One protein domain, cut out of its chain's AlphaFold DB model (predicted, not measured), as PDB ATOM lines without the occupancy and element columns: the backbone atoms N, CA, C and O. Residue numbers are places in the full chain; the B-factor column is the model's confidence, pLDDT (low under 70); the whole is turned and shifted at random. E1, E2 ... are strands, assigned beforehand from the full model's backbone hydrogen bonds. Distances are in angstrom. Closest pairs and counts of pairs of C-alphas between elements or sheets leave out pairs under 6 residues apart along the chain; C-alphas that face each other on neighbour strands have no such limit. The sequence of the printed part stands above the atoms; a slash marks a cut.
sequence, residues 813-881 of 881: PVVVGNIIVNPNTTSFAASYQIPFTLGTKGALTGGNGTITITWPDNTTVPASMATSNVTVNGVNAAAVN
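Overview. This is residues 813 to 881 of the 881 residues of an uncharacterized protein of candidate division KSB1 bacterium (UniProt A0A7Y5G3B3). There is little regular structure here: one small hairpin, E1 and E2, whose link reaches out to Ser 827, and a long winding stretch, residues 834 to 881, that runs to the opposite end near Lys 841 and folds back in wide turns. The 69 printed residues hold no named helix and two antiparallel strands, E1 then E2; the class is all strand, with only 6 residues in named elements. The whole is only just loose, close to compact, with a radius of gyration of the C-alphas of 13.3 A and spans of 38 by 25 by 22 A.

Along the chain. Start at C-alpha 813, (55.306, 18.571, -7.672). Find E1, residues 820 to 822, 6.7 A long, beginning at (56.601, -0.639, -15.498). E2, residues 831 to 833, 6.8 A long, ends at (54.479, -0.329, -10.882).

Arrangement. Compare E1 with E2: this hairpin is antiparallel at 166 degrees, joined by a short link of 8 residues. Look at N 831 and O 822, 2.8 A apart, within hydrogen-bond range. Short antiparallel pairings join residues 815 to 816 with 836 to 837, and 871 to 872 with 875 to 876.

Size, cuts and confidence. The C-alphas farthest apart, Ser 827 and Lys 841, are 38.1 A apart. The printed part has no cut and ends at Asn 881, the chain's last residue. In the B-factor column, 17 residues are under 70, among them 839 to 843.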
ATOM      1  N   PRO A 813      56.101  19.612  -7.030       56.25
ATOM      2  CA  PRO A 813      55.306  18.571  -7.672       56.25
ATOM      3  C   PRO A 813      55.895  17.175  -7.436       56.25
ATOM      4  O   PRO A 813      57.100  17.007  -7.242       56.25
ATOM      5  N   VAL A 814      55.030  16.159  -7.466       58.00
ATOM      6  CA  VAL A 814      55.429  14.746  -7.424       58.00
ATOM      7  C   VAL A 814      56.224  14.414  -8.690       58.00
ATOM      8  O   VAL A 814      55.757  14.674  -9.798       58.00
ATOM      9  N   VAL A 815      57.410  13.822  -8.540       68.88
ATOM     10  CA  VAL A 815      58.216  13.342  -9.674       68.88
ATOM     11  C   VAL A 815      57.890  11.874  -9.906       68.88
ATOM     12  O   VAL A 815      58.151  11.047  -9.035       68.88
ATOM     13  N   VAL A 816      57.329  11.542 -11.067       66.75
ATOM     14  CA  VAL A 816      57.023  10.156 -11.456       66.75
ATOM     15  C   VAL A 816      58.212   9.580 -12.224       66.75
ATOM     16  O   VAL A 816      58.702  10.190 -13.172       66.75
ATOM     17  N   GLY A 817      58.708   8.425 -11.789       70.50
ATOM     18  CA  GLY A 817      59.748   7.666 -12.477       70.50
ATOM     19  C   GLY A 817      59.187   6.805 -13.613       70.50
ATOM     20  O   GLY A 817      58.010   6.871 -13.957       70.50
ATOM     21  N   ASN A 818      60.032   5.953 -14.196       78.38
ATOM     22  CA  ASN A 818      59.618   5.066 -15.287       78.38
ATOM     23  C   ASN A 818      58.550   4.064 -14.816       78.38
ATOM     24  O   ASN A 818      58.806   3.251 -13.928       78.38
ATOM     25  N   ILE A 819      57.369   4.102 -15.440       77.12
ATOM     26  CA  ILE A 819      56.269   3.171 -15.163       77.12
ATOM     27  C   ILE A 819      56.587   1.813 -15.794       77.12
ATOM     28  O   ILE A 819      56.915   1.732 -16.979       77.12
ATOM     29  N   ILE A 820      56.451   0.739 -15.015       84.25
ATOM     30  CA  ILE A 820      56.601  -0.639 -15.498       84.25
ATOM     31  C   ILE A 820      55.213  -1.274 -15.577       84.25
ATOM     32  O   ILE A 820      54.462  -1.255 -14.601       84.25
ATOM     33  N   VAL A 821      54.885  -1.848 -16.735       78.00
ATOM     34  CA  VAL A 821      53.606  -2.525 -17.001       78.00
ATOM     35  C   VAL A 821      53.885  -3.964 -17.415       78.00
ATOM     36  O   VAL A 821      54.706  -4.193 -18.304       78.00
ATOM     37  N   ASN A 822      53.217  -4.932 -16.786       76.94
ATOM     38  CA  ASN A 822      53.399  -6.351 -17.097       76.94
ATOM     39  C   ASN A 822      52.068  -7.132 -17.068       76.94
ATOM     40  O   ASN A 822      51.438  -7.179 -16.012       76.94
ATOM     41  N   PRO A 823      51.662  -7.787 -18.171       74.19
ATOM     42  CA  PRO A 823      52.223  -7.669 -19.523       74.19
ATOM     43  C   PRO A 823      51.958  -6.283 -20.143       74.19
ATOM     44  O   PRO A 823      50.911  -5.686 -19.914       74.19
ATOM     45  N   ASN A 824      52.876  -5.770 -20.971       72.06
ATOM     46  CA  ASN A 824      52.713  -4.499 -21.704       72.06
ATOM     47  C   ASN A 824      51.969  -4.681 -23.046       72.06
ATOM     48  O   ASN A 824      52.325  -4.084 -24.063       72.06
ATOM     49  N   THR A 825      50.952  -5.545 -23.058       64.88
ATOM     50  CA  THR A 825      50.224  -5.982 -24.260       64.88
ATOM     51  C   THR A 825      48.795  -5.444 -24.254       64.88
ATOM     52  O   THR A 825      48.121  -5.449 -23.226       64.88
ATOM     53  N   THR A 826      48.312  -4.978 -25.406       59.97
ATOM     54  CA  THR A 826      46.980  -4.374 -25.539       59.97
ATOM     55  C   THR A 826      45.859  -5.361 -25.178       59.97
ATOM     56  O   THR A 826      45.890  -6.520 -25.577       59.97
ATOM     57  N   SER A 827      44.836  -4.888 -24.454       62.97
ATOM     58  CA  SER A 827      43.641  -5.658 -24.039       62.97
ATOM     59  C   SER A 827      43.869  -6.822 -23.059       62.97
ATOM     60  O   SER A 827      42.957  -7.620 -22.843       62.97
ATOM     61  N   PHE A 828      45.047  -6.919 -22.435       71.25
ATOM     62  CA  PHE A 828      45.309  -7.862 -21.343       71.25
ATOM     63  C   PHE A 828      45.207  -7.177 -19.976       71.25
ATOM     64  O   PHE A 828      45.514  -5.994 -19.834       71.25
ATOM     65  N   ALA A 829      44.816  -7.939 -18.952       75.38
ATOM     66  CA  ALA A 829      44.959  -7.500 -17.569       75.38
ATOM     67  C   ALA A 829      46.454  -7.403 -17.219       75.38
ATOM     68  O   ALA A 829      47.196  -8.361 -17.439       75.38
ATOM     69  N   ALA A 830      46.883  -6.260 -16.680       78.50
ATOM     70  CA  ALA A 830      48.284  -5.971 -16.388       78.50
ATOM     71  C   ALA A 830      48.482  -5.410 -14.975       78.50
ATOM     72  O   ALA A 830      47.608  -4.739 -14.427       78.50
ATOM     73  N   SER A 831      49.655  -5.664 -14.396       84.69
ATOM     74  CA  SER A 831      50.128  -5.004 -13.177       84.69
ATOM     75  C   SER A 831      50.902  -3.733 -13.522       84.69
ATOM     76  O   SER A 831      51.726  -3.758 -14.440       84.69
ATOM     77  N   TYR A 832      50.699  -2.668 -12.743       85.19
ATOM     78  CA  TYR A 832      51.408  -1.395 -12.878       85.19
ATOM     79  C   TYR A 832      52.289  -1.140 -11.657       85.19
ATOM     80  O   TYR A 832      51.805  -1.132 -10.526       85.19
ATOM     81  N   GLN A 833      53.573  -0.874 -11.888       87.69
ATOM     82  CA  GLN A 833      54.479  -0.329 -10.882       87.69
ATOM     83  C   GLN A 833      54.756   1.133 -11.225       87.69
ATOM     84  O   GLN A 833      55.331   1.438 -12.271       87.69
ATOM     85  N   ILE A 834      54.329   2.031 -10.338       87.19
ATOM     86  CA  ILE A 834      54.396   3.483 -10.528       87.19
ATOM     87  C   ILE A 834      55.354   4.042  -9.470       87.19
ATOM     88  O   ILE A 834      54.918   4.356  -8.360       87.19
ATOM     89  N   PRO A 835      56.669   4.109  -9.745       82.75
ATOM     90  CA  PRO A 835      57.603   4.748  -8.834       82.75
ATOM     91  C   PRO A 835      57.394   6.261  -8.880       82.75
ATOM     92  O   PRO A 835      57.342   6.852  -9.956       82.75
ATOM     93  N   PHE A 836      57.300   6.901  -7.723       78.81
ATOM     94  CA  PHE A 836      57.274   8.355  -7.635       78.81
ATOM     95  C   PHE A 836      57.955   8.829  -6.354       78.81
ATOM     96  O   PHE A 836      57.991   8.114  -5.351       78.81
ATOM     97  N   THR A 837      58.471  10.052  -6.387       75.75
ATOM     98  CA  THR A 837      59.070  10.721  -5.232       75.75
ATOM     99  C   THR A 837      58.204  11.914  -4.860       75.75
ATOM    100  O   THR A 837      57.862  12.742  -5.709       75.75
ATOM    101  N   LEU A 838      57.831  11.996  -3.583       70.12
ATOM    102  CA  LEU A 838      57.123  13.150  -3.039       70.12
ATOM    103  C   LEU A 838      58.057  14.365  -3.032       70.12
ATOM    104  O   LEU A 838      59.257  14.235  -2.792       70.12
ATOM    105  N   GLY A 839      57.503  15.553  -3.266       63.47
ATOM    106  CA  GLY A 839      58.247  16.795  -3.092       63.47
ATOM    107  C   GLY A 839      58.732  16.975  -1.646       63.47
ATOM    108  O   GLY A 839      58.211  16.351  -0.720       63.47
ATOM    109  N   THR A 840      59.683  17.887  -1.426       55.50
ATOM    110  CA  THR A 840      60.291  18.177  -0.106       55.50
ATOM    111  C   THR A 840      59.287  18.579   0.986       55.50
ATOM    112  O   THR A 840      59.625  18.548   2.166       55.50
ATOM    113  N   LYS A 841      58.047  18.916   0.604       56.50
ATOM    114  CA  LYS A 841      56.926  19.281   1.488       56.50
ATOM    115  C   LYS A 841      55.693  18.361   1.336       56.50
ATOM    116  O   LYS A 841      54.637  18.667   1.873       56.50
ATOM    117  N   GLY A 842      55.798  17.250   0.597       57.00
ATOM    118  CA  GLY A 842      54.669  16.397   0.188       57.00
ATOM    119  C   GLY A 842      54.387  15.173   1.067       57.00
ATOM    120  O   GLY A 842      53.803  14.215   0.572       57.00
ATOM    121  N   ALA A 843      54.840  15.145   2.324       65.94
ATOM    122  CA  ALA A 843      54.720  13.967   3.189       65.94
ATOM    123  C   ALA A 843      53.252  13.531   3.394       65.94
ATOM    124  O   ALA A 843      52.406  14.330   3.792       65.94
ATOM    125  N   LEU A 844      52.958  12.247   3.162       71.00
ATOM    126  CA  LEU A 844      51.630  11.662   3.374       71.00
ATOM    127  C   LEU A 844      51.556  10.979   4.743       71.00
ATOM    128  O   LEU A 844      52.431  10.197   5.107       71.00
ATOM    129  N   THR A 845      50.483  11.248   5.489       73.88
ATOM    130  CA  THR A 845      50.207  10.566   6.762       73.88
ATOM    131  C   THR A 845      49.391   9.299   6.503       73.88
ATOM    132  O   THR A 845      48.352   9.360   5.841       73.88
ATOM    133  N   GLY A 846      49.837   8.154   7.028       72.94
ATOM    134  CA  GLY A 846      49.137   6.874   6.871       72.94
ATOM    135  C   GLY A 846      47.684   6.938   7.359       72.94
ATOM    136  O   GLY A 846      47.413   7.471   8.431       72.94
ATOM    137  N   GLY A 847      46.750   6.424   6.556       70.62
ATOM    138  CA  GLY A 847      45.311   6.399   6.861       70.62
ATOM    139  C   GLY A 847      44.520   7.654   6.464       70.62
ATOM    140  O   GLY A 847      43.310   7.547   6.311       70.62
ATOM    141  N   ASN A 848      45.179   8.799   6.239       66.62
ATOM    142  CA  ASN A 848      44.520  10.058   5.845       66.62
ATOM    143  C   ASN A 848      44.999  10.612   4.492       66.62
ATOM    144  O   ASN A 848      44.254  11.323   3.824       66.62
ATOM    145  N   GLY A 849      46.239  10.326   4.083       74.62
ATOM    146  CA  GLY A 849      46.766  10.756   2.787       74.62
ATOM    147  C   GLY A 849      46.175   9.954   1.624       74.62
ATOM    148  O   GLY A 849      46.059   8.733   1.709       74.62
ATOM    149  N   THR A 850      45.848  10.630   0.524       77.06
ATOM    150  CA  THR A 850      45.291  10.017  -0.692       77.06
ATOM    151  C   THR A 850      46.270  10.108  -1.862       77.06
ATOM    152  O   THR A 850      46.925  11.133  -2.041       77.06
ATOM    153  N   ILE A 851      46.335   9.059  -2.687       78.19
ATOM    154  CA  ILE A 851      47.057   9.040  -3.969       78.19
ATOM    155  C   ILE A 851      46.014   8.851  -5.068       78.19
ATOM    156  O   ILE A 851      45.307   7.846  -5.072       78.19
ATOM    157  N   THR A 852      45.927   9.801  -5.996       80.88
ATOM    158  CA  THR A 852      44.987   9.741  -7.123       80.88
ATOM    159  C   THR A 852      45.744   9.408  -8.400       80.88
ATOM    160  O   THR A 852      46.721  10.076  -8.732       80.88
ATOM    161  N   ILE A 853      45.284   8.388  -9.126       76.56
ATOM    162  CA  ILE A 853      45.830   7.995 -10.428       76.56
ATOM    163  C   ILE A 853      44.750   8.231 -11.479       76.56
ATOM    164  O   ILE A 853      43.690   7.610 -11.432       76.56
ATOM    165  N   THR A 854      45.037   9.107 -12.438       75.75
ATOM    166  CA  THR A 854      44.195   9.293 -13.623       75.75
ATOM    167  C   THR A 854      44.755   8.446 -14.753       75.75
ATOM    168  O   THR A 854      45.922   8.582 -15.119       75.75
ATOM    169  N   TRP A 855      43.926   7.562 -15.296       75.75
ATOM    170  CA  TRP A 855      44.329   6.661 -16.367       75.75
ATOM    171  C   TRP A 855      44.128   7.311 -17.744       75.75
ATOM    172  O   TRP A 855      43.174   8.072 -17.907       75.75
ATOM    173  N   PRO A 856      44.991   7.023 -18.739       66.56
ATOM    174  CA  PRO A 856      44.798   7.488 -20.111       66.56
ATOM    175  C   PRO A 856      43.481   6.996 -20.717       66.56
ATOM    176  O   PRO A 856      42.995   5.912 -20.367       66.56
ATOM    177  N   ASP A 857      42.962   7.751 -21.688       60.41
ATOM    178  CA  ASP A 857      41.760   7.392 -22.442       60.41
ATOM    179  C   ASP A 857      41.840   5.959 -22.989       60.41
ATOM    180  O   ASP A 857      42.875   5.517 -23.494       60.41
ATOM    181  N   ASN A 858      40.716   5.239 -22.919       68.25
ATOM    182  CA  ASN A 858      40.562   3.826 -23.301       68.25
ATOM    183  C   ASN A 858      41.211   2.790 -22.358       68.25
ATOM    184  O   ASN A 858      41.203   1.597 -22.668       68.25
ATOM    185  N   THR A 859      41.710   3.191 -21.183       74.69
ATOM    186  CA  THR A 859      42.057   2.238 -20.113       74.69
ATOM    187  C   THR A 859      40.787   1.750 -19.410       74.69
ATOM    188  O   THR A 859      39.999   2.554 -18.921       74.69
ATOM    189  N   THR A 860      40.579   0.433 -19.321       79.75
ATOM    190  CA  THR A 860      39.452  -0.136 -18.558       79.75
ATOM    191  C   THR A 860      39.865  -0.355 -17.105       79.75
ATOM    192  O   THR A 860      40.632  -1.270 -16.812       79.75
ATOM    193  N   VAL A 861      39.354   0.476 -16.192       78.00
ATOM    194  CA  VAL A 861      39.569   0.336 -14.741       78.00
ATOM    195  C   VAL A 861      38.363  -0.383 -14.122       78.00
ATOM    196  O   VAL A 861      37.227  -0.006 -14.421       78.00
ATOM    197  N   PRO A 862      38.553  -1.418 -13.283       78.12
ATOM    198  CA  PRO A 862      37.445  -2.101 -12.620       78.12
ATOM    199  C   PRO A 862      36.607  -1.147 -11.760       78.12
ATOM    200  O   PRO A 862      37.156  -0.301 -11.063       78.12
ATOM    201  N   ALA A 863      35.284  -1.343 -11.733       76.81
ATOM    202  CA  ALA A 863      34.365  -0.541 -10.910       76.81
ATOM    203  C   ALA A 863      34.594  -0.690  -9.389       76.81
ATOM    204  O   ALA A 863      34.037   0.070  -8.605       76.81
ATOM    205  N   SER A 864      35.372  -1.692  -8.967       79.44
ATOM    206  CA  SER A 864      35.862  -1.848  -7.596       79.44
ATOM    207  C   SER A 864      37.162  -2.660  -7.588       79.44
ATOM    208  O   SER A 864      37.357  -3.542  -8.428       79.44
ATOM    209  N   MET A 865      38.054  -2.376  -6.636       83.75
ATOM    210  CA  MET A 865      39.303  -3.113  -6.418       83.75
ATOM    211  C   MET A 865      39.457  -3.445  -4.932       83.75
ATOM    212  O   MET A 865      39.241  -2.594  -4.074       83.75
ATOM    213  N   ALA A 866      39.846  -4.682  -4.613       85.62
ATOM    214  CA  ALA A 866      40.172  -5.055  -3.239       85.62
ATOM    215  C   ALA A 866      41.449  -4.330  -2.780       85.62
ATOM    216  O   ALA A 866      42.407  -4.215  -3.546       85.62
ATOM    217  N   THR A 867      41.509  -3.907  -1.515       84.62
ATOM    218  CA  THR A 867      42.694  -3.245  -0.932       84.62
ATOM    219  C   THR A 867      43.957  -4.109  -0.972       84.62
ATOM    220  O   THR A 867      45.063  -3.579  -0.987       84.62
ATOM    221  N   SER A 868      43.812  -5.435  -1.055       85.38
ATOM    222  CA  SER A 868      44.916  -6.383  -1.258       85.38
ATOM    223  C   SER A 868      45.563  -6.305  -2.644       85.38
ATOM    224  O   SER A 868      46.661  -6.818  -2.823       85.38
ATOM    225  N   ASN A 869      44.894  -5.696  -3.629       87.88
ATOM    226  CA  ASN A 869      45.390  -5.592  -5.004       87.88
ATOM    227  C   ASN A 869      46.178  -4.295  -5.251       87.88
ATOM    228  O   ASN A 869      46.722  -4.115  -6.339       87.88
ATOM    229  N   VAL A 870      46.244  -3.395  -4.263       88.44
ATOM    230  CA  VAL A 870      46.975  -2.128  -4.343       88.44
ATOM    231  C   VAL A 870      47.896  -2.018  -3.137       88.44
ATOM    232  O   VAL A 870      47.438  -1.917  -1.999       88.44
ATOM    233  N   THR A 871      49.204  -2.006  -3.383       88.81
ATOM    234  CA  THR A 871      50.208  -1.815  -2.332       88.81
ATOM    235  C   THR A 871      50.962  -0.509  -2.525       88.81
ATOM    236  O   THR A 871      51.423  -0.226  -3.630       88.81
ATOM    237  N   VAL A 872      51.176   0.240  -1.446       84.94
ATOM    238  CA  VAL A 872      52.083   1.394  -1.404       84.94
ATOM    239  C   VAL A 872      53.338   0.962  -0.656       84.94
ATOM    240  O   VAL A 872      53.267   0.591   0.513       84.94
ATOM    241  N   ASN A 873      54.485   0.954  -1.340       84.56
ATOM    242  CA  ASN A 873      55.765   0.484  -0.789       84.56
ATOM    243  C   ASN A 873      55.684  -0.911  -0.126       84.56
ATOM    244  O   ASN A 873      56.311  -1.154   0.902       84.56
ATOM    245  N   GLY A 874      54.897  -1.827  -0.705       84.69
ATOM    246  CA  GLY A 874      54.738  -3.204  -0.215       84.69
ATOM    247  C   GLY A 874      53.704  -3.399   0.902       84.69
ATOM    248  O   GLY A 874      53.537  -4.522   1.367       84.69
ATOM    249  N   VAL A 875      52.985  -2.347   1.317       87.94
ATOM    250  CA  VAL A 875      51.899  -2.418   2.312       87.94
ATOM    251  C   VAL A 875      50.549  -2.186   1.632       87.94
ATOM    252  O   VAL A 875      50.429  -1.270   0.819       87.94
ATOM    253  N   ASN A 876      49.533  -2.993   1.954       90.00
ATOM    254  CA  ASN A 876      48.183  -2.851   1.391       90.00
ATOM    255  C   ASN A 876      47.601  -1.454   1.658       90.00
ATOM    256  O   ASN A 876      47.759  -0.902   2.750       90.00
ATOM    257  N   ALA A 877      46.888  -0.906   0.675       84.81
ATOM    258  CA  ALA A 877      46.178   0.357   0.829       84.81
ATOM    259  C   ALA A 877      45.102   0.261   1.927       84.81
ATOM    260  O   ALA A 877      44.420  -0.753   2.058       84.81
ATOM    261  N   ALA A 878      44.916   1.332   2.703       83.12
ATOM    262  CA  ALA A 878      43.874   1.378   3.735       83.12
ATOM    263  C   ALA A 878      42.452   1.424   3.136       83.12
ATOM    264  O   ALA A 878      41.519   0.891   3.730       83.12
ATOM    265  N   ALA A 879      42.299   2.026   1.951       82.81
ATOM    266  CA  ALA A 879      41.077   2.061   1.149       82.81
ATOM    267  C   ALA A 879      41.431   2.262  -0.338       82.81
ATOM    268  O   ALA A 879      42.473   2.843  -0.646       82.81
ATOM    269  N   VAL A 880      40.569   1.795  -1.248       82.44
ATOM    270  CA  VAL A 880      40.643   2.045  -2.699       82.44
ATOM    271  C   VAL A 880      39.233   2.400  -3.162       82.44
ATOM    272  O   VAL A 880      38.316   1.617  -2.922       82.44
ATOM    273  N   ASN A 881      39.077   3.574  -3.778       68.38
ATOM    274  CA  ASN A 881      37.800   4.106  -4.257       68.38
ATOM    275  C   ASN A 881      37.830   4.327  -5.763       68.38
ATOM    276  O   ASN A 881      38.911   4.722  -6.261       68.38
TER     277      ASN A 881